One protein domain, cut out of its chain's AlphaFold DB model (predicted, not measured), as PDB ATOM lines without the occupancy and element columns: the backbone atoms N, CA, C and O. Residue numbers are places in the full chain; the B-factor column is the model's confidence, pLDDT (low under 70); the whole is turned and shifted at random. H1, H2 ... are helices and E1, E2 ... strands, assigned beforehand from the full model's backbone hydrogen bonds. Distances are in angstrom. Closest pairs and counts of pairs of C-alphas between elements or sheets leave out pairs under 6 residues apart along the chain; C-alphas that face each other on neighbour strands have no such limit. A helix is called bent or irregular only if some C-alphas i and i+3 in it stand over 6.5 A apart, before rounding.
ATOM      1  N   GLU A 149      26.608  42.007 -15.499       93.50
ATOM      2  CA  GLU A 149      25.938  42.767 -16.545       93.50
ATOM      3  C   GLU A 149      24.751  43.517 -15.969       93.50
ATOM      4  O   GLU A 149      24.088  43.052 -15.046       93.50
ATOM      5  N   GLN A 150      24.465  44.679 -16.538       93.19
ATOM      6  CA  GLN A 150      23.304  45.462 -16.164       93.19
ATOM      7  C   GLN A 150      22.126  45.142 -17.072       93.19
ATOM      8  O   GLN A 150      22.200  45.223 -18.303       93.19
ATOM      9  N   VAL A 151      21.010  44.826 -16.435       91.12
ATOM     10  CA  VAL A 151      19.730  44.560 -17.080       91.12
ATOM     11  C   VAL A 151      18.716  45.612 -16.660       91.12
ATOM     12  O   VAL A 151      18.867  46.275 -15.634       91.12
ATOM     13  N   VAL A 152      17.689  45.777 -17.481       89.81
ATOM     14  CA  VAL A 152      16.495  46.545 -17.149       89.81
ATOM     15  C   VAL A 152      15.326  45.582 -17.098       89.81
ATOM     16  O   VAL A 152      15.099  44.815 -18.033       89.81
ATOM     17  N   MET A 153      14.584  45.656 -16.005       87.75
ATOM     18  CA  MET A 153      13.280  45.040 -15.854       87.75
ATOM     19  C   MET A 153      12.224  46.082 -16.178       87.75
ATOM     20  O   MET A 153      12.240  47.172 -15.604       87.75
ATOM     21  N   LEU A 154      11.353  45.742 -17.125       83.12
ATOM     22  CA  LEU A 154      10.257  46.587 -17.560       83.12
ATOM     23  C   LEU A 154       9.005  45.761 -17.841       83.12
ATOM     24  O   LEU A 154       8.996  44.929 -18.747       83.12
ATOM     25  N   ASN A 155       7.927  46.038 -17.111       82.88
ATOM     26  CA  ASN A 155       6.646  45.338 -17.208       82.88
ATOM     27  C   ASN A 155       6.821  43.816 -17.074       82.88
ATOM     28  O   ASN A 155       6.235  43.038 -17.828       82.88
ATOM     29  N   GLY A 156       7.693  43.394 -16.155       81.38
ATOM     30  CA  GLY A 156       8.045  41.984 -15.956       81.38
ATOM     31  C   GLY A 156       8.914  41.357 -17.056       81.38
ATOM     32  O   GLY A 156       9.221  40.170 -16.972       81.38
ATOM     33  N   GLN A 157       9.347  42.119 -18.066       83.25
ATOM     34  CA  GLN A 157      10.293  41.656 -19.083       83.25
ATOM     35  C   GLN A 157      11.711  42.129 -18.768       83.25
ATOM     36  O   GLN A 157      11.936  43.300 -18.473       83.25
ATOM     37  N   MET A 158      12.673  41.214 -18.863       85.06
ATOM     38  CA  MET A 158      14.093  41.521 -18.718       85.06
ATOM     39  C   MET A 158      14.708  41.834 -20.082       85.06
ATOM     40  O   MET A 158      14.572  41.053 -21.025       85.06
ATOM     41  N   GLY A 159      15.445  42.934 -20.169       85.31
ATOM     42  CA  GLY A 159      16.246  43.300 -21.333       85.31
ATOM     43  C   GLY A 159      17.632  43.808 -20.935       85.31
ATOM     44  O   GLY A 159      17.871  44.117 -19.767       85.31
ATOM     45  N   PRO A 160      18.581  43.901 -21.881       88.69
ATOM     46  CA  PRO A 160      19.842  44.581 -21.619       88.69
ATOM     47  C   PRO A 160      19.579  46.057 -21.304       88.69
ATOM     48  O   PRO A 160      18.767  46.710 -21.964       88.69
ATOM     49  N   ARG A 161      20.292  46.608 -20.319       91.75
ATOM     50  CA  ARG A 161      20.273  48.051 -20.077       91.75
ATOM     51  C   ARG A 161      20.926  48.768 -21.268       91.75
ATOM     52  O   ARG A 161      22.068  48.433 -21.595       91.75
ATOM     53  N   PRO A 162      20.284  49.771 -21.897       90.31
ATOM     54  CA  PRO A 162      20.944  50.554 -22.937       90.31
ATOM     55  C   PRO A 162      22.205  51.217 -22.385       90.31
ATOM     56  O   PRO A 162      22.161  51.859 -21.335       90.31
ATOM     57  N   LEU A 163      23.325  51.026 -23.085       92.69
ATOM     58  CA  LEU A 163      24.662  51.470 -22.663       92.69
ATOM     59  C   LEU A 163      25.110  50.965 -21.280       92.69
ATOM     60  O   LEU A 163      26.073  51.483 -20.722       92.69
ATOM     61  N   GLY A 164      24.421  49.978 -20.706       92.81
ATOM     62  CA  GLY A 164      24.778  49.426 -19.409       92.81
ATOM     63  C   GLY A 164      26.087  48.649 -19.441       92.81
ATOM     64  O   GLY A 164      26.581  48.263 -20.504       92.81
ATOM     65  N   THR A 165      26.617  48.374 -18.251       95.69
ATOM     66  CA  THR A 165      27.765  47.482 -18.095       95.69
ATOM     67  C   THR A 165      27.444  46.123 -18.708       95.69
ATOM     68  O   THR A 165      26.446  45.493 -18.355       95.69
ATOM     69  N   ARG A 166      28.301  45.668 -19.616       95.44
ATOM     70  CA  ARG A 166      28.316  44.309 -20.152       95.44
ATOM     71  C   ARG A 166      29.667  43.680 -19.863       95.44
ATOM     72  O   ARG A 166      30.640  44.405 -19.659       95.44
ATOM     73  N   THR A 167      29.729  42.356 -19.863       95.69
ATOM     74  CA  THR A 167      31.006  41.646 -19.798       95.69
ATOM     75  C   THR A 167      31.359  41.182 -21.208       95.69
ATOM     76  O   THR A 167      30.552  40.541 -21.880       95.69
ATOM     77  N   LEU A 168      32.533  41.589 -21.681       95.81
ATOM     78  CA  LEU A 168      33.120  41.210 -22.958       95.81
ATOM     79  C   LEU A 168      34.202  40.170 -22.730       95.81
ATOM     80  O   LEU A 168      34.849  40.147 -21.681       95.81
ATOM     81  N   PHE A 169      34.422  39.360 -23.756       95.25
ATOM     82  CA  PHE A 169      35.358  38.256 -23.710       95.25
ATOM     83  C   PHE A 169      36.105  38.152 -25.031       95.25
ATOM     84  O   PHE A 169      35.526  38.415 -26.085       95.25
ATOM     85  N   ALA A 170      37.351  37.703 -24.969       95.62
ATOM     86  CA  ALA A 170      38.054  37.166 -26.121       95.62
ATOM     87  C   ALA A 170      38.947  36.005 -25.677       95.62
ATOM     88  O   ALA A 170      39.610  36.082 -24.641       95.62
ATOM     89  N   VAL A 171      38.937  34.925 -26.453       95.31
ATOM     90  CA  VAL A 171      39.720  33.716 -26.185       95.31
ATOM     91  C   VAL A 171      40.884  33.697 -27.165       95.31
ATOM     92  O   VAL A 171      40.674  33.745 -28.373       95.31
ATOM     93  N   GLY A 172      42.104  33.695 -26.637       94.31
ATOM     94  CA  GLY A 172      43.322  33.461 -27.404       94.31
ATOM     95  C   GLY A 172      43.738  31.992 -27.357       94.31
ATOM     96  O   GLY A 172      43.009  31.132 -26.865       94.31
ATOM     97  N   ARG A 173      44.956  31.705 -27.822       91.94
ATOM     98  CA  ARG A 173      45.511  30.343 -27.801       91.94
ATOM     99  C   ARG A 173      45.677  29.782 -26.385       91.94
ATOM    100  O   ARG A 173      45.339  28.634 -26.142       91.94
ATOM    101  N   ASP A 174      46.199  30.586 -25.465       92.81
ATOM    102  CA  ASP A 174      46.587  30.177 -24.108       92.81
ATOM    103  C   ASP A 174      45.974  31.062 -23.008       92.81
ATOM    104  O   ASP A 174      46.196  30.833 -21.813       92.81
ATOM    105  N   ARG A 175      45.192  32.078 -23.396       95.88
ATOM    106  CA  ARG A 175      44.667  33.115 -22.502       95.88
ATOM    107  C   ARG A 175      43.205  33.438 -22.762       95.88
ATOM    108  O   ARG A 175      42.742  33.433 -23.899       95.88
ATOM    109  N   LEU A 176      42.517  33.822 -21.696       97.25
ATOM    110  CA  LEU A 176      41.194  34.427 -21.710       97.25
ATOM    111  C   LEU A 176      41.307  35.894 -21.281       97.25
ATOM    112  O   LEU A 176      41.887  36.210 -20.240       97.25
ATOM    113  N   TYR A 177      40.702  36.777 -22.067       97.81
ATOM    114  CA  TYR A 177      40.602  38.204 -21.788       97.81
ATOM    115  C   TYR A 177      39.162  38.543 -21.428       97.81
ATOM    116  O   TYR A 177      38.245  38.202 -22.174       97.81
ATOM    117  N   VAL A 178      38.964  39.220 -20.298       97.81
ATOM    118  CA  VAL A 178      37.639  39.595 -19.794       97.81
ATOM    119  C   VAL A 178      37.620  41.085 -19.491       97.81
ATOM    120  O   VAL A 178      38.505  41.593 -18.808       97.81
ATOM    121  N   ALA A 179      36.611  41.803 -19.977       97.00
ATOM    122  CA  ALA A 179      36.467  43.232 -19.713       97.00
ATOM    123  C   ALA A 179      35.034  43.588 -19.353       97.00
ATOM    124  O   ALA A 179      34.087  43.055 -19.928       97.00
ATOM    125  N   ARG A 180      34.861  44.549 -18.448       95.88
ATOM    126  CA  ARG A 180      33.563  45.199 -18.263       95.88
ATOM    127  C   ARG A 180      33.522  46.448 -19.122       95.88
ATOM    128  O   ARG A 180      34.455  47.240 -19.102       95.88
ATOM    129  N   THR A 181      32.430  46.651 -19.846       96.75
ATOM    130  CA  THR A 181      32.333  47.763 -20.797       96.75
ATOM    131  C   THR A 181      32.351  49.140 -20.136       96.75
ATOM    132  O   THR A 181      32.609  50.119 -20.820       96.75
ATOM    133  N   ASP A 182      32.089  49.250 -18.831       94.56
ATOM    134  CA  ASP A 182      32.054  50.519 -18.094       94.56
ATOM    135  C   ASP A 182      33.438  51.075 -17.728       94.56
ATOM    136  O   ASP A 182      33.529  52.242 -17.340       94.56
ATOM    137  N   LEU A 183      34.499  50.268 -17.857       95.12
ATOM    138  CA  LEU A 183      35.878  50.643 -17.548       95.12
ATOM    139  C   LEU A 183      36.822  50.264 -18.691       95.12
ATOM    140  O   LEU A 183      36.696  49.202 -19.295       95.12
ATOM    141  N   ASN A 184      37.833  51.093 -18.929       94.44
ATOM    142  CA  ASN A 184      38.967  50.773 -19.784       94.44
ATOM    143  C   ASN A 184      39.948  49.858 -19.033       94.44
ATOM    144  O   ASN A 184      41.032  50.262 -18.613       94.44
ATOM    145  N   ARG A 185      39.512  48.626 -18.766       96.00
ATOM    146  CA  ARG A 185      40.312  47.608 -18.085       96.00
ATOM    147  C   ARG A 185      39.962  46.224 -18.604       96.00
ATOM    148  O   ARG A 185      38.792  45.846 -18.633       96.00
ATOM    149  N   ILE A 186      40.998  45.464 -18.934       97.94
ATOM    150  CA  ILE A 186      40.909  44.085 -19.405       97.94
ATOM    151  C   ILE A 186      41.700  43.214 -18.429       97.94
ATOM    152  O   ILE A 186      42.900  43.413 -18.238       97.94
ATOM    153  N   ASP A 187      41.020  42.278 -17.777       97.75
ATOM    154  CA  ASP A 187      41.627  41.256 -16.932       97.75
ATOM    155  C   ASP A 187      42.068  40.062 -17.797       97.75
ATOM    156  O   ASP A 187      41.391  39.683 -18.755       97.75
ATOM    157  N   VAL A 188      43.225  39.483 -17.468       98.12
ATOM    158  CA  VAL A 188      43.873  38.413 -18.239       98.12
ATOM    159  C   VAL A 188      44.000  37.168 -17.375       98.12
ATOM    160  O   VAL A 188      44.537  37.230 -16.264       98.12
ATOM    161  N   PHE A 189      43.555  36.038 -17.908       97.50
ATOM    162  CA  PHE A 189      43.618  34.726 -17.273       97.50
ATOM    163  C   PHE A 189      44.309  33.737 -18.205       97.50
ATOM    164  O   PHE A 189      44.180  33.843 -19.423       97.50
ATOM    165  N   SER A 190      45.023  32.764 -17.656       96.19
ATOM    166  CA  SER A 190      45.337  31.535 -18.385       96.19
ATOM    167  C   SER A 190      44.079  30.680 -18.518       96.19
ATOM    168  O   SER A 190      43.104  30.838 -17.779       96.19
ATOM    169  N   LEU A 191      44.106  29.734 -19.453       93.75
ATOM    170  CA  LEU A 191      43.001  28.797 -19.689       93.75
ATOM    171  C   LEU A 191      42.858  27.697 -18.616       93.75
ATOM    172  O   LEU A 191      42.033  26.802 -18.755       93.75
ATOM    173  N   ASP A 192      43.633  27.764 -17.533       93.50
ATOM    174  CA  ASP A 192      43.400  27.017 -16.288       93.50
ATOM    175  C   ASP A 192      42.699  27.870 -15.207       93.50
ATOM    176  O   ASP A 192      42.510  27.422 -14.080       93.50
ATOM    177  N   GLY A 193      42.328  29.111 -15.540       93.94
ATOM    178  CA  GLY A 193      41.664  30.062 -14.652       93.94
ATOM    179  C   GLY A 193      42.591  30.880 -13.751       93.94
ATOM    180  O   GLY A 193      42.104  31.724 -12.993       93.94
ATOM    181  N   THR A 194      43.913  30.710 -13.832       96.56
ATOM    182  CA  THR A 194      44.850  31.548 -13.070       96.56
ATOM    183  C   THR A 194      44.846  32.980 -13.602       96.56
ATOM    184  O   THR A 194      45.046  33.230 -14.790       96.56
ATOM    185  N   ARG A 195      44.651  33.968 -12.721       96.88
ATOM    186  CA  ARG A 195      44.729  35.385 -13.100       96.88
ATOM    187  C   ARG A 195      46.185  35.787 -13.347       96.88
ATOM    188  O   ARG A 195      46.981  35.827 -12.414       96.88
ATOM    189  N   LEU A 196      46.507  36.147 -14.586       96.88
ATOM    190  CA  LEU A 196      47.848  36.558 -15.013       96.88
ATOM    191  C   LEU A 196      48.091  38.056 -14.814       96.88
ATOM    192  O   LEU A 196      49.228  38.483 -14.627       96.88
ATOM    193  N   GLY A 197      47.033  38.869 -14.851       96.00
ATOM    194  CA  GLY A 197      47.152  40.312 -14.682       96.00
ATOM    195  C   GLY A 197      45.963  41.084 -15.234       96.00
ATOM    196  O   GLY A 197      44.855  40.561 -15.349       96.00
ATOM    197  N   SER A 198      46.196  42.355 -15.538       96.75
ATOM    198  CA  SER A 198      45.252  43.228 -16.234       96.75
ATOM    199  C   SER A 198      45.985  44.392 -16.880       96.75
ATOM    200  O   SER A 198      47.007  44.825 -16.351       96.75
ATOM    201  N   PHE A 199      45.425  44.935 -17.955       95.94
ATOM    202  CA  PHE A 199      45.901  46.167 -18.585       95.94
ATOM    203  C   PHE A 199      44.744  47.135 -18.864       95.94
ATOM    204  O   PHE A 199      43.572  46.786 -18.695       95.94
ATOM    205  N   GLY A 200      45.094  48.362 -19.251       91.62
ATOM    206  CA  GLY A 200      44.192  49.515 -19.280       91.62
ATOM    207  C   GLY A 200      44.346  50.398 -18.039       91.62
ATOM    208  O   GLY A 200      44.897  49.980 -17.019       91.62
ATOM    209  N   ASP A 201      43.884  51.639 -18.134       89.62
ATOM    210  CA  ASP A 201      44.013  52.660 -17.086       89.62
ATOM    211  C   ASP A 201      42.851  52.634 -16.071       89.62
ATOM    212  O   ASP A 201      42.871  53.348 -15.067       89.62
ATOM    213  N   GLY A 202      41.825  51.811 -16.314       92.50
ATOM    214  CA  GLY A 202      40.644  51.697 -15.464       92.50
ATOM    215  C   GLY A 202      39.742  52.929 -15.483       92.50
ATOM    216  O   GLY A 202      38.858  53.033 -14.628       92.50
ATOM    217  N   THR A 203      39.926  53.859 -16.425       93.94
ATOM    218  CA  THR A 203      39.048  55.024 -16.554       93.94
ATOM    219  C   THR A 203      37.688  54.625 -17.114       93.94
ATOM    220  O   THR A 203      37.514  53.583 -17.745       93.94
ATOM    221  N   ARG A 204      36.668  55.439 -16.837       94.56
ATOM    222  CA  ARG A 204      35.347  55.272 -17.452       94.56
ATOM    223  C   ARG A 204      35.363  55.826 -18.871       94.56
ATOM    224  O   ARG A 204      36.131  56.737 -19.172       94.56
ATOM    225  N   GLY A 205      34.436  55.350 -19.699       91.44
ATOM    226  CA  GLY A 205      34.137  56.007 -20.970       91.44
ATOM    227  C   GLY A 205      33.675  57.451 -20.757       91.44
ATOM    228  O   GLY A 205      33.407  57.883 -19.631       91.44
ATOM    229  N   ARG A 206      33.574  58.238 -21.833       93.44
ATOM    230  CA  ARG A 206      33.227  59.660 -21.688       93.44
ATOM    231  C   ARG A 206      31.834  59.853 -21.092       93.44
ATOM    232  O   ARG A 206      30.922  59.050 -21.297       93.44
ATOM    233  N   ARG A 207      31.637  60.982 -20.415       95.50
ATOM    234  CA  ARG A 207      30.318  61.381 -19.915       95.50
ATOM    235  C   ARG A 207      29.343  61.593 -21.080       95.50
ATOM    236  O   ARG A 207      29.697  62.233 -22.073       95.50
ATOM    237  N   LEU A 208      28.119  61.082 -20.945       95.12
ATOM    238  CA  LEU A 208      27.051  61.286 -21.925       95.12
ATOM    239  C   LEU A 208      26.511  62.718 -21.838       95.12
ATOM    240  O   LEU A 208      26.146  63.202 -20.763       95.12
ATOM    241  N   THR A 209      26.431  63.381 -22.987       94.81
ATOM    242  CA  THR A 209      25.793  64.690 -23.161       94.81
ATOM    243  C   THR A 209      24.275  64.542 -23.312       94.81
ATOM    244  O   THR A 209      23.742  63.437 -23.444       94.81
ATOM    245  N   ALA A 210      23.548  65.663 -23.300       93.12
ATOM    246  CA  ALA A 210      22.116  65.661 -23.599       93.12
ATOM    247  C   ALA A 210      21.821  65.193 -25.038       93.12
ATOM    248  O   ALA A 210      20.819  64.515 -25.272       93.12
ATOM    249  N   GLU A 211      22.712  65.507 -25.982       92.25
ATOM    250  CA  GLU A 211      22.600  65.064 -27.371       92.25
ATOM    251  C   GLU A 211      22.776  63.547 -27.476       92.25
ATOM    252  O   GLU A 211      21.928  62.877 -28.057       92.25
ATOM    253  N   ASP A 212      23.791  62.982 -26.817       92.50
ATOM    254  CA  ASP A 212      24.009  61.530 -26.806       92.50
ATOM    255  C   ASP A 212      22.806  60.780 -26.251       92.50
ATOM    256  O   ASP A 212      22.346  59.798 -26.827       92.50
ATOM    257  N   ARG A 213      22.266  61.266 -25.129       92.06
ATOM    258  CA  ARG A 213      21.072  60.687 -24.504       92.06
ATOM    259  C   ARG A 213      19.866  60.752 -25.433       92.06
ATOM    260  O   ARG A 213      19.032  59.855 -25.396       92.06
ATOM    261  N   THR A 214      19.769  61.792 -26.255       90.38
ATOM    262  CA  THR A 214      18.724  61.902 -27.276       90.38
ATOM    263  C   THR A 214      18.951  60.860 -28.367       90.38
ATOM    264  O   THR A 214      18.045  60.072 -28.620       90.38
ATOM    265  N   ARG A 215      20.175  60.781 -28.902       89.62
ATOM    266  CA  ARG A 215      20.576  59.866 -29.977       89.62
ATOM    267  C   ARG A 215      20.377  58.392 -29.619       89.62
ATOM    268  O   ARG A 215      19.811  57.639 -30.396       89.62
ATOM    269  N   VAL A 216      20.762  57.984 -28.408       89.06
ATOM    270  CA  VAL A 216      20.576  56.603 -27.904       89.06
ATOM    271  C   VAL A 216      19.106  56.182 -27.893       89.06
ATOM    272  O   VAL A 216      18.790  54.997 -27.970       89.06
ATOM    273  N   LEU A 217      18.197  57.146 -27.761       88.00
ATOM    274  CA  LEU A 217      16.764  56.902 -27.684       88.00
ATOM    275  C   LEU A 217      16.060  57.079 -29.033       88.00
ATOM    276  O   LEU A 217      14.829  56.976 -29.089       88.00
ATOM    277  N   ASP A 218      16.787  57.366 -30.108       86.62
ATOM    278  CA  ASP A 218      16.200  57.480 -31.437       86.62
ATOM    279  C   ASP A 218      15.697  56.117 -31.922       86.62
ATOM    280  O   ASP A 218      16.247  55.065 -31.607       86.62
ATOM    281  N   GLY A 219      14.531  56.117 -32.570       77.94
ATOM    282  CA  GLY A 219      13.783  54.890 -32.873       77.94
ATOM    283  C   GLY A 219      13.036  54.264 -31.682       77.94
ATOM    284  O   GLY A 219      12.141  53.441 -31.889       77.94
ATOM    285  N   VAL A 220      13.299  54.678 -30.431       82.44
ATOM    286  CA  VAL A 220      12.524  54.219 -29.265       82.44
ATOM    287  C   VAL A 220      11.152  54.899 -29.249       82.44
ATOM    288  O   VAL A 220      11.039  56.127 -29.251       82.44
ATOM    289  N   ARG A 221      10.081  54.095 -29.175       82.38
ATOM    290  CA  ARG A 221       8.692  54.586 -29.115       82.38
ATOM    291  C   ARG A 221       8.504  55.593 -27.976       82.38
ATOM    292  O   ARG A 221       8.949  55.355 -26.853       82.38
ATOM    293  N   ALA A 222       7.750  56.663 -28.233       79.81
ATOM    294  CA  ALA A 222       7.541  57.768 -27.288       79.81
ATOM    295  C   ALA A 222       7.085  57.314 -25.886       79.81
ATOM    296  O   ALA A 222       7.582  57.824 -24.883       79.81
ATOM    297  N   ALA A 223       6.199  56.312 -25.816       74.38
ATOM    298  CA  ALA A 223       5.702  55.748 -24.559       74.38
ATOM    299  C   ALA A 223       6.810  55.119 -23.691       74.38
ATOM    300  O   ALA A 223       6.751  55.203 -22.469       74.38
ATOM    301  N   ALA A 224       7.840  54.534 -24.311       76.94
ATOM    302  CA  ALA A 224       8.963  53.915 -23.611       76.94
ATOM    303  C   ALA A 224      10.154  54.875 -23.433       76.94
ATOM    304  O   ALA A 224      10.976  54.680 -22.540       76.94
ATOM    305  N   ARG A 225      10.240  55.940 -24.245       83.75
ATOM    306  CA  ARG A 225      11.383  56.866 -24.286       83.75
ATOM    307  C   ARG A 225      11.691  57.501 -22.929       83.75
ATOM    308  O   ARG A 225      12.849  57.522 -22.533       83.75
ATOM    309  N   ARG A 226      10.674  57.972 -22.194       82.25
ATOM    310  CA  ARG A 226      10.862  58.568 -20.851       82.25
ATOM    311  C   ARG A 226      11.471  57.583 -19.858       82.25
ATOM    312  O   ARG A 226      12.321  57.956 -19.058       82.25
ATOM    313  N   LEU A 227      11.041  56.332 -19.931       80.19
ATOM    314  CA  LEU A 227      11.485  55.300 -19.016       80.19
ATOM    315  C   LEU A 227      12.899  54.824 -19.352       80.19
ATOM    316  O   LEU A 227      13.760  54.812 -18.478       80.19
ATOM    317  N   TYR A 228      13.185  54.555 -20.627       81.50
ATOM    318  CA  TYR A 228      14.543  54.246 -21.075       81.50
ATOM    319  C   TYR A 228      15.524  55.386 -20.781       81.50
ATOM    320  O   TYR A 228      16.636  55.118 -20.331       81.50
ATOM    321  N   ALA A 229      15.103  56.647 -20.936       88.12
ATOM    322  CA  ALA A 229      15.909  57.808 -20.562       88.12
ATOM    323  C   ALA A 229      16.313  57.795 -19.080       88.12
ATOM    324  O   ALA A 229      17.447  58.150 -18.759       88.12
ATOM    325  N   SER A 230      15.411  57.361 -18.190       88.75
ATOM    326  CA  SER A 230      15.688  57.251 -16.750       88.75
ATOM    327  C   SER A 230      16.691  56.146 -16.406       88.75
ATOM    328  O   SER A 230      17.324  56.198 -15.355       88.75
ATOM    329  N   TYR A 231      16.879  55.177 -17.307       91.19
ATOM    330  CA  TYR A 231      17.805  54.064 -17.123       91.19
ATOM    331  C   TYR A 231      19.157  54.267 -17.803       91.19
ATOM    332  O   TYR A 231      20.044  53.445 -17.586       91.19
ATOM    333  N   LEU A 232      19.373  55.335 -18.575       93.25
ATOM    334  CA  LEU A 232      20.680  55.598 -19.184       93.25
ATOM    335  C   LEU A 232      21.757  55.887 -18.121       93.25
ATOM    336  O   LEU A 232      21.475  56.570 -17.134       93.25
ATOM    337  N   PRO A 233      22.990  55.378 -18.288       95.00
ATOM    338  CA  PRO A 233      24.105  55.707 -17.402       95.00
ATOM    339  C   PRO A 233      24.562  57.158 -17.567       95.00
ATOM    340  O   PRO A 233      24.161  57.867 -18.486       95.00
ATOM    341  N   ASP A 234      25.448  57.600 -16.678       94.94
ATOM    342  CA  ASP A 234      26.111  58.899 -16.819       94.94
ATOM    343  C   ASP A 234      27.281  58.870 -17.801       94.94
ATOM    344  O   ASP A 234      27.618  59.899 -18.388       94.94
ATOM    345  N   TYR A 235      27.881  57.698 -17.991       95.50
ATOM    346  CA  TYR A 235      29.055  57.482 -18.824       95.50
ATOM    347  C   TYR A 235      28.729  56.471 -19.914       95.50
ATOM    348  O   TYR A 235      28.010  55.501 -19.671       95.50
ATOM    349  N   ALA A 236      29.253  56.717 -21.110       95.00
ATOM    350  CA  ALA A 236      29.272  55.722 -22.164       95.00
ATOM    351  C   ALA A 236      30.165  54.541 -21.748       95.00
ATOM    352  O   ALA A 236      31.060  54.711 -20.911       95.00
ATOM    353  N   PRO A 237      29.977  53.364 -22.360       96.12
ATOM    354  CA  PRO A 237      30.997  52.334 -22.347       96.12
ATOM    355  C   PRO A 237      32.371  52.885 -22.758       96.12
ATOM    356  O   PRO A 237      32.458  53.800 -23.573       96.12
ATOM    357  N   ALA A 238      33.439  52.335 -22.195       94.94
ATOM    358  CA  ALA A 238      34.806  52.557 -22.650       94.94
ATOM    359  C   ALA A 238      35.144  51.622 -23.821       94.94
ATOM    360  O   ALA A 238      35.674  52.054 -24.843       94.94
ATOM    361  N   ILE A 239      34.773  50.346 -23.684       94.94
ATOM    362  CA  ILE A 239      35.106  49.276 -24.627       94.94
ATOM    363  C   ILE A 239      33.818  48.750 -25.264       94.94
ATOM    364  O   ILE A 239      32.837  48.482 -24.568       94.94
ATOM    365  N   ALA A 240      33.829  48.588 -26.586       93.31
ATOM    366  CA  ALA A 240      32.725  48.013 -27.351       93.31
ATOM    367  C   ALA A 240      32.958  46.549 -27.735       93.31
ATOM    368  O   ALA A 240      32.000  45.778 -27.779       93.31
ATOM    369  N   GLN A 241      34.205  46.163 -28.012       94.19
ATOM    370  CA  GLN A 241      34.526  44.833 -28.527       94.19
ATOM    371  C   GLN A 241      35.975  44.455 -28.223       94.19
ATOM    372  O   GLN A 241      36.842  45.325 -28.139       94.19
ATOM    373  N   LEU A 242      36.209  43.150 -28.090       96.38
ATOM    374  CA  LEU A 242      37.526  42.540 -27.988       96.38
ATOM    375  C   LEU A 242      37.676  41.483 -29.084       96.38
ATOM    376  O   LEU A 242      36.731  40.741 -29.350       96.38
ATOM    377  N   LEU A 243      38.864  41.392 -29.672       95.44
ATOM    378  CA  LEU A 243      39.311  40.268 -30.495       95.44
ATOM    379  C   LEU A 243      40.746  39.911 -30.103       95.44
ATOM    380  O   LEU A 243      41.474  40.744 -29.561       95.44
ATOM    381  N   VAL A 244      41.155  38.676 -30.369       95.62
ATOM    382  CA  VAL A 244      42.537  38.226 -30.183       95.62
ATOM    383  C   VAL A 244      43.005  37.628 -31.496       95.62
ATOM    384  O   VAL A 244      42.256  36.884 -32.127       95.62
ATOM    385  N   ASP A 245      44.210  37.990 -31.920       94.25
ATOM    386  CA  ASP A 245      44.819  37.410 -33.112       94.25
ATOM    387  C   ASP A 245      45.714  36.205 -32.795       94.25
ATOM    388  O   ASP A 245      45.937  35.837 -31.639       94.25
ATOM    389  N   ASP A 246      46.230  35.573 -33.843       90.38
ATOM    390  CA  ASP A 246      47.096  34.396 -33.774       90.38
ATOM    391  C   ASP A 246      48.485  34.663 -33.167       90.38
ATOM    392  O   ASP A 246      49.175  33.721 -32.778       90.38
ATOM    393  N   GLU A 247      48.876  35.932 -33.017       91.75
ATOM    394  CA  GLU A 247      50.073  36.361 -32.280       91.75
ATOM    395  C   GLU A 247      49.773  36.644 -30.792       91.75
ATOM    396  O   GLU A 247      50.668  37.011 -30.025       91.75
ATOM    397  N   GLY A 248      48.516  36.487 -30.364       93.25
ATOM    398  CA  GLY A 248      48.064  36.750 -28.999       93.25
ATOM    399  C   GLY A 248      47.864  38.233 -28.682       93.25
ATOM    400  O   GLY A 248      47.682  38.578 -27.510       93.25
ATOM    401  N   ARG A 249      47.894  39.120 -29.685       95.25
ATOM    402  CA  ARG A 249      47.614  40.546 -29.489       95.25
ATOM    403  C   ARG A 249      46.118  40.750 -29.292       95.25
ATOM    404  O   ARG A 249      45.296  40.118 -29.955       95.25
ATOM    405  N   VAL A 250      45.764  41.672 -28.403       97.19
ATOM    406  CA  VAL A 250      44.376  42.009 -28.089       97.19
ATOM    407  C   VAL A 250      43.973  43.255 -28.854       97.19
ATOM    408  O   VAL A 250      44.555  44.324 -28.689       97.19
ATOM    409  N   TRP A 251      42.948  43.114 -29.673       96.75
ATOM    410  CA  TRP A 251      42.332  44.182 -30.434       96.75
ATOM    411  C   TRP A 251      41.142  44.713 -29.643       96.75
ATOM    412  O   TRP A 251      40.219  43.964 -29.321       96.75
ATOM    413  N   VAL A 252      41.165  46.000 -29.319       96.56
ATOM    414  CA  VAL A 252      40.174  46.657 -28.468       96.56
ATOM    415  C   VAL A 252      39.472  47.735 -29.279       96.56
ATOM    416  O   VAL A 252      40.090  48.711 -29.707       96.56
ATOM    417  N   ARG A 253      38.163  47.572 -29.482       94.81
ATOM    418  CA  ARG A 253      37.326  48.598 -30.112       94.81
ATOM    419  C   ARG A 253      36.864  49.581 -29.050       94.81
ATOM    420  O   ARG A 253      36.133  49.199 -28.129       94.81
ATOM    421  N   ALA A 254      37.243  50.844 -29.200       90.06
ATOM    422  CA  ALA A 254      36.693  51.908 -28.371       90.06
ATOM    423  C   ALA A 254      35.198  52.085 -28.673       90.06
ATOM    424  O   ALA A 254      34.750  51.936 -29.812       90.06
ATOM    425  N   PHE A 255      34.404  52.397 -27.652       91.00
ATOM    426  CA  PHE A 255      32.981  52.628 -27.862       91.00
ATOM    427  C   PHE A 255      32.717  53.937 -28.616       91.00
ATOM    428  O   PHE A 255      33.160  55.010 -28.206       91.00
ATOM    429  N   ALA A 256      31.912  53.844 -29.674       87.19
ATOM    430  CA  ALA A 256      31.400  54.974 -30.436       87.19
ATOM    431  C   ALA A 256      29.875  54.863 -30.576       87.19
ATOM    432  O   ALA A 256      29.332  53.782 -30.814       87.19
ATOM    433  N   LEU A 257      29.180  55.993 -30.408       81.94
ATOM    434  CA  LEU A 257      27.727  56.070 -30.608       81.94
ATOM    435  C   LEU A 257      27.350  56.103 -32.087       81.94
ATOM    436  O   LEU A 257      26.263  55.652 -32.435       81.94
ATOM    437  N   ASP A 258      28.223  56.655 -32.926       72.31
ATOM    438  CA  ASP A 258      28.025  56.689 -34.366       72.31
ATOM    439  C   ASP A 258      28.644  55.437 -34.998       72.31
ATOM    440  O   ASP A 258      29.832  55.170 -34.828       72.31
ATOM    441  N   GLN A 259      27.815  54.639 -35.666       62.25
ATOM    442  CA  GLN A 259      28.231  53.422 -36.372       62.25
ATOM    443  C   GLN A 259      28.472  53.689 -37.870       62.25
ATOM    444  O   GLN A 259      28.842  52.772 -38.602       62.25
ATOM    445  N   VAL A 260      28.247  54.928 -38.330       62.25
ATOM    446  CA  VAL A 260      28.485  55.374 -39.714       62.25
ATOM    447  C   VAL A 260      29.953  55.761 -39.927       62.25
ATOM    448  O   VAL A 260      30.428  55.798 -41.060       62.25
ATOM    449  N   GLU A 261      30.699  56.013 -38.852       70.56
ATOM    450  CA  GLU A 261      32.131  56.285 -38.918       70.56
ATOM    451  C   GLU A 261      32.962  54.990 -38.918       70.56
ATOM    452  O   GLU A 261      32.526  53.959 -38.391       70.56
ATOM    453  N   PRO A 262      34.180  55.019 -39.495       80.31
ATOM    454  CA  PRO A 262      35.162  53.965 -39.295       80.31
ATOM    455  C   PRO A 262      35.327  53.626 -37.810       80.31
ATOM    456  O   PRO A 262      35.390  54.510 -36.953       80.31
ATOM    457  N   SER A 263      35.396  52.335 -37.491       85.12
ATOM    458  CA  SER A 263      35.596  51.906 -36.110       85.12
ATOM    459  C   SER A 263      37.074  51.962 -35.752       85.12
ATOM    460  O   SER A 263      37.898  51.360 -36.434       85.12
ATOM    461  N   ARG A 264      37.411  52.665 -34.666       89.12
ATOM    462  CA  ARG A 264      38.788  52.782 -34.176       89.12
ATOM    463  C   ARG A 264      39.159  51.627 -33.251       89.12
ATOM    464  O   ARG A 264      38.452  51.352 -32.276       89.12
ATOM    465  N   TRP A 265      40.303  51.010 -33.524       92.75
ATOM    466  CA  TRP A 265      40.841  49.864 -32.794       92.75
ATOM    467  C   TRP A 265      42.241  50.153 -32.274       92.75
ATOM    468  O   TRP A 265      43.104  50.578 -33.039       92.75
ATOM    469  N   SER A 266      42.486  49.882 -30.993       93.19
ATOM    470  CA  SER A 266      43.839  49.776 -30.444       93.19
ATOM    471  C   SER A 266      44.263  48.313 -30.378       93.19
ATOM    472  O   SER A 266      43.468  47.430 -30.062       93.19
ATOM    473  N   ILE A 267      45.527  48.049 -30.688       94.44
ATOM    474  CA  ILE A 267      46.117  46.714 -30.672       94.44
ATOM    475  C   ILE A 267      47.133  46.684 -29.546       94.44
ATOM    476  O   ILE A 267      48.052  47.503 -29.503       94.44
ATOM    477  N   HIS A 268      46.965  45.733 -28.642       94.38
ATOM    478  CA  HIS A 268      47.780  45.572 -27.454       94.38
ATOM    479  C   HIS A 268      48.588  44.284 -27.559       94.38
ATOM    480  O   HIS A 268      48.046  43.232 -27.892       94.38
ATOM    481  N   ALA A 269      49.879  44.337 -27.248       92.56
ATOM    482  CA  ALA A 269      50.676  43.135 -27.039       92.56
ATOM    483  C   ALA A 269      50.093  42.293 -25.884       92.56
ATOM    484  O   ALA A 269      49.383  42.834 -25.032       92.56
ATOM    485  N   PRO A 270      50.456  41.002 -25.757       90.12
ATOM    486  CA  PRO A 270      50.070  40.186 -24.600       90.12
ATOM    487  C   PRO A 270      50.489  40.771 -23.235       90.12
ATOM    488  O   PRO A 270      49.959  40.368 -22.199       90.12
ATOM    489  N   SER A 271      51.462  41.692 -23.223       88.44
ATOM    490  CA  SER A 271      51.890  42.463 -22.048       88.44
ATOM    491  C   SER A 271      50.940  43.611 -21.676       88.44
ATOM    492  O   SER A 271      51.038  44.136 -20.571       88.44
ATOM    493  N   GLY A 272      50.041  44.016 -22.580       90.00
ATOM    494  CA  GLY A 272      49.147  45.168 -22.449       90.00
ATOM    495  C   GLY A 272      49.638  46.451 -23.133       90.00
ATOM    496  O   GLY A 272      48.859  47.397 -23.264       90.00
ATOM    497  N   GLU A 273      50.893  46.493 -23.594       90.50
ATOM    498  CA  GLU A 273      51.464  47.640 -24.315       90.50
ATOM    499  C   GLU A 273      50.739  47.879 -25.645       90.50
ATOM    500  O   GLU A 273      50.496  46.934 -26.393       90.50
ATOM    501  N   VAL A 274      50.427  49.137 -25.965       90.44
ATOM    502  CA  VAL A 274      49.816  49.506 -27.248       90.44
ATOM    503  C   VAL A 274      50.867  49.421 -28.354       90.44
ATOM    504  O   VAL A 274      51.828  50.188 -28.368       90.44
ATOM    505  N   VAL A 275      50.662  48.509 -29.304       89.44
ATOM    506  CA  VAL A 275      51.566  48.263 -30.442       89.44
ATOM    507  C   VAL A 275      51.035  48.801 -31.769       89.44
ATOM    508  O   VAL A 275      51.755  48.782 -32.767       89.44
ATOM    509  N   GLY A 276      49.787  49.272 -31.798       86.69
ATOM    510  CA  GLY A 276      49.198  49.878 -32.983       86.69
ATOM    511  C   GLY A 276      47.806  50.442 -32.733       86.69
ATOM    512  O   GLY A 276      47.134  50.096 -31.762       86.69
ATOM    513  N   VAL A 277      47.379  51.314 -33.639       88.62
ATOM    514  CA  VAL A 277      46.008  51.816 -33.739       88.62
ATOM    515  C   VAL A 277      45.648  51.855 -35.216       88.62
ATOM    516  O   VAL A 277      46.491  52.233 -36.028       88.62
ATOM    517  N   LEU A 278      44.422  51.470 -35.554       88.94
ATOM    518  CA  LEU A 278      43.900  51.567 -36.913       88.94
ATOM    519  C   LEU A 278      42.399  51.842 -36.912       88.94
ATOM    520  O   LEU A 278      41.721  51.629 -35.904       88.94
ATOM    521  N   ASP A 279      41.894  52.263 -38.064       88.50
ATOM    522  CA  ASP A 279      40.470  52.441 -38.311       88.50
ATOM    523  C   ASP A 279      39.995  51.385 -39.321       88.50
ATOM    524  O   ASP A 279      40.538  51.267 -40.422       88.50
ATOM    525  N   LEU A 280      38.988  50.596 -38.943       88.88
ATOM    526  CA  LEU A 280      38.310  49.673 -39.852       88.88
ATOM    527  C   LEU A 280      37.132  50.382 -40.534       88.88
ATOM    528  O   LEU A 280      36.466  51.192 -39.887       88.88
ATOM    529  N   PRO A 281      36.821  50.070 -41.807       87.25
ATOM    530  CA  PRO A 281      35.738  50.724 -42.538       87.25
ATOM    531  C   PRO A 281      34.386  50.678 -41.816       87.25
ATOM    532  O   PRO A 281      34.061  49.706 -41.133       87.25
ATOM    533  N   ALA A 282      33.572  51.713 -42.016       84.19
ATOM    534  CA  ALA A 282      32.217  51.767 -41.479       84.19
ATOM    535  C   ALA A 282      31.373  50.563 -41.939       84.19
ATOM    536  O   ALA A 282      31.477  50.106 -43.083       84.19
ATOM    537  N   GLY A 283      30.548  50.038 -41.032       82.25
ATOM    538  CA  GLY A 283      29.704  48.865 -41.276       82.25
ATOM    539  C   GLY A 283      30.449  47.530 -41.398       82.25
ATOM    540  O   GLY A 283      29.803  46.513 -41.639       82.25
ATOM    541  N   PHE A 284      31.782  47.502 -41.261       88.00
ATOM    542  CA  PHE A 284      32.557  46.263 -41.212       88.00
ATOM    543  C   PHE A 284      32.752  45.815 -39.764       88.00
ATOM    544  O   PHE A 284      33.390  46.499 -38.964       88.00
ATOM    545  N   GLU A 285      32.231  44.637 -39.452       90.56
ATOM    546  CA  GLU A 285      32.326  43.996 -38.150       90.56
ATOM    547  C   GLU A 285      33.359  42.865 -38.216       90.56
ATOM    548  O   GLU A 285      33.086  41.813 -38.808       90.56
ATOM    549  N   PRO A 286      34.562  43.054 -37.644       93.06
ATOM    550  CA  PRO A 286      35.579  42.017 -37.641       93.06
ATOM    551  C   PRO A 286      35.146  40.845 -36.758       93.06
ATOM    552  O   PRO A 286      34.623  41.019 -35.654       93.06
ATOM    553  N   THR A 287      35.394  39.638 -37.250       92.06
ATOM    554  CA  THR A 287      35.044  38.382 -36.582       92.06
ATOM    555  C   THR A 287      36.271  37.553 -36.232       92.06
ATOM    556  O   THR A 287      36.233  36.801 -35.263       92.06
ATOM    557  N   ALA A 288      37.369  37.709 -36.977       92.12
ATOM    558  CA  ALA A 288      38.635  37.053 -36.690       92.12
ATOM    559  C   ALA A 288      39.815  37.884 -37.209       92.12
ATOM    560  O   ALA A 288      39.696  38.619 -38.195       92.12
ATOM    561  N   VAL A 289      40.986  37.698 -36.598       92.75
ATOM    562  CA  VAL A 289      42.257  38.245 -37.087       92.75
ATOM    563  C   VAL A 289      43.301  37.130 -37.119       92.75
ATOM    564  O   VAL A 289      43.483  36.434 -36.125       92.75
ATOM    565  N   ARG A 290      43.968  36.942 -38.261       90.06
ATOM    566  CA  ARG A 290      45.008  35.918 -38.439       90.06
ATOM    567  C   ARG A 290      46.055  36.387 -39.440       90.06
ATOM    568  O   ARG A 290      45.691  36.904 -40.496       90.06
ATOM    569  N   ALA A 291      47.336  36.184 -39.142       87.25
ATOM    570  CA  ALA A 291      48.462  36.454 -40.036       87.25
ATOM    571  C   ALA A 291      48.424  37.864 -40.664       87.25
ATOM    572  O   ALA A 291      48.600  38.032 -41.874       87.25
ATOM    573  N   GLY A 292      48.127  38.884 -39.848       84.75
ATOM    574  CA  GLY A 292      48.026  40.274 -40.308       84.75
ATOM    575  C   GLY A 292      46.857  40.532 -41.263       84.75
ATOM    576  O   GLY A 292      46.907  41.459 -42.067       84.75
ATOM    577  N   ARG A 293      45.807  39.710 -41.221       89.50
ATOM    578  CA  ARG A 293      44.563  39.912 -41.970       89.50
ATOM    579  C   ARG A 293      43.388  39.965 -41.011       89.50
ATOM    580  O   ARG A 293      43.355  39.223 -40.035       89.50
ATOM    581  N   VAL A 294      42.410  40.806 -41.322       92.94
ATOM    582  CA  VAL A 294      41.155  40.943 -40.579       92.94
ATOM    583  C   VAL A 294      40.027  40.423 -41.455       92.94
ATOM    584  O   VAL A 294      39.781  40.951 -42.540       92.94
ATOM    585  N   LEU A 295      39.359  39.379 -40.979       92.25
ATOM    586  CA  LEU A 295      38.155  38.812 -41.566       92.25
ATOM    587  C   LEU A 295      36.961  39.367 -40.807       92.25
ATOM    588  O   LEU A 295      36.995  39.508 -39.584       92.25
ATOM    589  N   ALA A 315      52.779  50.200 -41.679       48.09
ATOM    590  CA  ALA A 315      53.445  51.397 -42.162       48.09
ATOM    591  C   ALA A 315      54.356  51.961 -41.057       48.09
ATOM    592  O   ALA A 315      54.167  51.727 -39.870       48.09
ATOM    593  N   SER A 316      55.388  52.698 -41.440       40.97
ATOM    594  CA  SER A 316      56.201  53.520 -40.540       40.97
ATOM    595  C   SER A 316      55.949  54.979 -40.906       40.97
ATOM    596  O   SER A 316      56.149  55.368 -42.052       40.97
ATOM    597  N   GLY A 317      55.494  55.780 -39.954       43.38
ATOM    598  CA  GLY A 317      55.097  57.184 -40.117       43.38
ATOM    599  C   GLY A 317      55.240  57.966 -38.798       43.38
ATOM    600  O   GLY A 317      55.861  57.456 -37.859       43.38
ATOM    601  N   PRO A 318      54.731  59.206 -38.709       38.75
ATOM    602  CA  PRO A 318      54.916  60.046 -37.527       38.75
ATOM    603  C   PRO A 318      54.097  59.565 -36.319       38.75
ATOM    604  O   PRO A 318      53.036  58.964 -36.465       38.75
ATOM    605  N   GLU A 319      54.623  59.848 -35.126       41.00
ATOM    606  CA  GLU A 319      54.054  59.532 -33.809       41.00
ATOM    607  C   GLU A 319      52.594  60.014 -33.705       41.00
ATOM    608  O   GLU A 319      52.287  61.168 -34.012       41.00
ATOM    609  N   LEU A 320      51.681  59.107 -33.333       42.53
ATOM    610  CA  LEU A 320      50.258  59.418 -33.183       42.53
ATOM    611  C   LEU A 320      50.047  60.401 -32.017       42.53
ATOM    612  O   LEU A 320      50.780  60.333 -31.026       42.53
ATOM    613  N   PRO A 321      49.025  61.279 -32.079       41.91
ATOM    614  CA  PRO A 321      48.602  62.018 -30.899       41.91
ATOM    615  C   PRO A 321      48.218  61.026 -29.785       41.91
ATOM    616  O   PRO A 321      47.728  59.933 -30.093       41.91
ATOM    617  N   PRO A 322      48.444  61.385 -28.510       44.78
ATOM    618  CA  PRO A 322      48.158  60.506 -27.384       44.78
ATOM    619  C   PRO A 322      46.702  60.043 -27.423       44.78
ATOM    620  O   PRO A 322      45.807  60.781 -27.853       44.78
ATOM    621  N   LEU A 323      46.471  58.807 -26.977       48.34
ATOM    622  CA  LEU A 323      45.117  58.307 -26.770       48.34
ATOM    623  C   LEU A 323      44.364  59.253 -25.807       48.34
ATOM    624  O   LEU A 323      44.996  59.995 -25.049       48.34
ATOM    625  N   PRO A 324      43.017  59.263 -25.805       40.78
ATOM    626  CA  PRO A 324      42.229  60.121 -24.911       40.78
ATOM    627  C   PRO A 324      42.564  59.952 -23.416       40.78
ATOM    628  O   PRO A 324      42.228  60.821 -22.615       40.78
ATOM    629  N   ASP A 325      43.223  58.847 -23.059       43.56
ATOM    630  CA  ASP A 325      43.715  58.497 -21.725       43.56
ATOM    631  C   ASP A 325      45.141  59.007 -21.407       43.56
ATOM    632  O   ASP A 325      45.645  58.806 -20.303       43.56
ATOM    633  N   GLY A 326      45.803  59.691 -22.345       35.50
ATOM    634  CA  GLY A 326      47.148  60.241 -22.166       35.50
ATOM    635  C   GLY A 326      48.284  59.221 -22.288       35.50
ATOM    636  O   GLY A 326      49.439  59.582 -22.053       35.50
ATOM    637  N   SER A 327      47.999  57.971 -22.668       39.16
ATOM    638  CA  SER A 327      49.036  56.968 -22.917       39.16
ATOM    639  C   SER A 327      49.805  57.251 -24.219       39.16
ATOM    640  O   SER A 327      49.241  57.653 -25.242       39.16
ATOM    641  N   SER A 328      51.132  57.078 -24.172       36.00
ATOM    642  CA  SER A 328      52.019  57.228 -25.330       36.00
ATOM    643  C   SER A 328      51.924  56.005 -26.239       36.00
ATOM    644  O   SER A 328      52.091  54.878 -25.773       36.00
ATOM    645  N   VAL A 329      51.722  56.222 -27.538       36.91
ATOM    646  CA  VAL A 329      51.725  55.147 -28.534       36.91
ATOM    647  C   VAL A 329      53.174  54.753 -28.836       36.91
ATOM    648  O   VAL A 329      53.959  55.576 -29.308       36.91
ATOM    649  N   GLY A 330      53.546  53.498 -28.566       35.97
ATOM    650  CA  GLY A 330      54.837  52.951 -28.981       35.97
ATOM    651  C   GLY A 330      54.974  53.027 -30.504       35.97
ATOM    652  O   GLY A 330      54.023  52.756 -31.231       35.97
ATOM    653  N   LYS A 331      56.144  53.441 -31.003       31.27
ATOM    654  CA  LYS A 331      56.431  53.626 -32.437       31.27
ATOM    655  C   LYS A 331      56.141  52.356 -33.252       31.27
ATOM    656  O   LYS A 331      57.048  51.551 -33.447       31.27
ATOM    657  N   ARG A 332      54.923  52.201 -33.773       34.06
ATOM    658  CA  ARG A 332      54.574  51.337 -34.911       34.06
ATOM    659  C   ARG A 332      53.182  51.690 -35.423       34.06
ATOM    660  O   ARG A 332      52.259  51.930 -34.655       34.06
ATOM    661  N   ILE A 333      53.081  51.792 -36.741       31.97
ATOM    662  CA  ILE A 333      51.937  52.341 -37.461       31.97
ATOM    663  C   ILE A 333      51.299  51.232 -38.297       31.97
ATOM    664  O   ILE A 333      51.986  50.335 -38.782       31.97
ATOM    665  N   LEU A 334      49.978  51.292 -38.457       36.97
ATOM    666  CA  LEU A 334      49.208  50.420 -39.342       36.97
ATOM    667  C   LEU A 334      48.216  51.298 -40.118       36.97
ATOM    668  O   LEU A 334      47.060  51.417 -39.731       36.97
ATOM    669  N   ASN A 335      48.691  51.996 -41.155       33.28
ATOM    670  CA  ASN A 335      47.927  53.070 -41.817       33.28
ATOM    671  C   ASN A 335      47.431  52.736 -43.231       33.28
ATOM    672  O   ASN A 335      46.978  53.636 -43.939       33.28
ATOM    673  N   SER A 336      47.456  51.476 -43.654       33.31
ATOM    674  CA  SER A 336      46.757  51.091 -44.878       33.31
ATOM    675  C   SER A 336      46.127  49.719 -44.754       33.31
ATOM    676  O   SER A 336      46.740  48.740 -44.327       33.31
ATOM    677  N   ILE A 337      44.857  49.685 -45.136       33.41
ATOM    678  CA  ILE A 337      44.111  48.473 -45.378       33.41
ATOM    679  C   ILE A 337      43.887  48.398 -46.879       33.41
ATOM    680  O   ILE A 337      43.167  49.212 -47.459       33.41
ATOM    681  N   SER A 338      44.494  47.397 -47.495       28.02
ATOM    682  CA  SER A 338      44.188  47.002 -48.860       28.02
ATOM    683  C   SER A 338      43.106  45.929 -48.792       28.02
ATOM    684  O   SER A 338      43.279  44.904 -48.122       28.02
ATOM    685  N   ALA A 339      41.970  46.148 -49.460       32.88
ATOM    686  CA  ALA A 339      41.011  45.075 -49.686       32.88
ATOM    687  C   ALA A 339      41.707  44.014 -50.547       32.88
ATOM    688  O   ALA A 339      41.933  44.224 -51.737       32.88
ATOM    689  N   LEU A 340      42.082  42.885 -49.943       37.09
ATOM    690  CA  LEU A 340      42.592  41.742 -50.703       37.09
ATOM    691  C   LEU A 340      41.443  41.023 -51.415       37.09
ATOM    692  O   LEU A 340      41.663  40.332 -52.406       37.09
ATOM    693  N   TRP A 341      40.222  41.195 -50.898       35.53
ATOM    694  CA  TRP A 341      39.028  40.534 -51.386       35.53
ATOM    695  C   TRP A 341      37.749  41.264 -50.953       35.53
ATOM    696  O   TRP A 341      37.612  41.696 -49.806       35.53
ATOM    697  N   GLY A 342      36.788  41.333 -51.870       31.20
ATOM    698  CA  GLY A 342      35.379  41.574 -51.588       31.20
ATOM    699  C   GLY A 342      34.583  40.620 -52.463       31.20
ATOM    700  O   GLY A 342      34.357  40.910 -53.635       31.20
ATOM    701  N   GLY A 343      34.245  39.445 -51.942       30.27
ATOM    702  CA  GLY A 343      33.336  38.547 -52.636       30.27
ATOM    703  C   GLY A 343      31.920  38.855 -52.209       30.27
ATOM    704  O   GLY A 343      31.615  38.941 -51.022       30.27
TER     705      GLY A 343
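Overview. This is residues 149 to 295 and 315 to 343 of the 355 residues of an uncharacterized protein of Gemmatimonadetes bacterium (UniProt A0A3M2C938). Two four-stranded sheets, E3 to E6 and E7 to E10, make a sandwich that is only partly face to face, closest along E3 and E7 and opening toward E6 and E10. At one end of the long axis a loose group holds the hairpin E1 and E2 and the short helices H1 and H2; on the other side the small hairpin E11 and E12 lies near E7, and a low-confidence tail brings E13 beside E10. The printed part has 176 residues with two named helices and 14 named strands, in the order E1 to E6, H1, H2, E7 to E14, and is mostly strand. Both large sheets are antiparallel in chain order. The whole is compact, with a radius of gyration of the C-alphas of 17.7 A and spans of 52 by 38 by 38 A.

Arrangement. E3 (167 to 171), E4 (175 to 180), E5 (186 to 190) and E6 (195 to 199) form a meander, each strand the antiparallel neighbour of the one before; N 168 and O 179 are 2.8 A apart, N 178 and O 187 2.9 A, and N 188 and O 197 2.9 A, within hydrogen-bond range. E7 (239 to 244), E8 (250 to 254), E9 (263 to 268) and E10 (274 to 280) form another, with N 240 to O 253, N 252 to O 266 and N 265 to O 278 each 2.8 A. Both sheets are strongly twisted, and their strands stand at 34 degrees. The closest C-alphas of E3 and E7, Ala 170 and Leu 243, are 5.5 A apart. E11 (284 to 290) and E12 (293 to 295) are a hairpin, with N 287 and O 295 at 2.8 A; Val 289 comes closest to E7, at Val 244, 6.9 A between C-alphas. E13 (333 to 336) pairs with no named strand; its C-alpha 333 is 5.8 A from that of Gly 276 in E10, the closest pair. E13 runs on into E14 (339 to 342), which also pairs with no named strand, at 45 degrees. E1 (149 to 154) and E2 (157 to 160) are a hairpin, with N 152 and O 159 at 2.8 A. H1 (210 to 216) and H2 (222 to 231) are close but not clearly touching, the closest C-alphas, 213 and 229, 7.1 A apart, at a steep tilt of 66 degrees, opposite ways; neither is on a large sheet. Every O i to N i+4 pair is within hydrogen-bond range in H1, 4 of 6 in H2, which is only just irregular: C-alphas 223 and 226 are 7.0 A apart.

Along the chain. E1 begins at C-alpha 149 (25.938, 42.767, -16.545) and spans 16.2 A. E4 spans 16.9 A, E10 17.1 A, E11 16.4 A and H2 14.9 A. E14 ends at C-alpha 342 (35.379, 41.574, -51.588).

Size, cuts and confidence. The two C-alphas farthest apart, of Asn 155 and Ser 316, are 55.4 A apart. Residues 296 to 314 are not printed, and C-alphas 295 and 315 are 19.8 A apart across this cut. Of the links printed whole, none is long. Residues 315 to 332 hold no named element. The mean pLDDT of the printed part is 81.9; residues 259 to 260 and 315 to 343 are under 70.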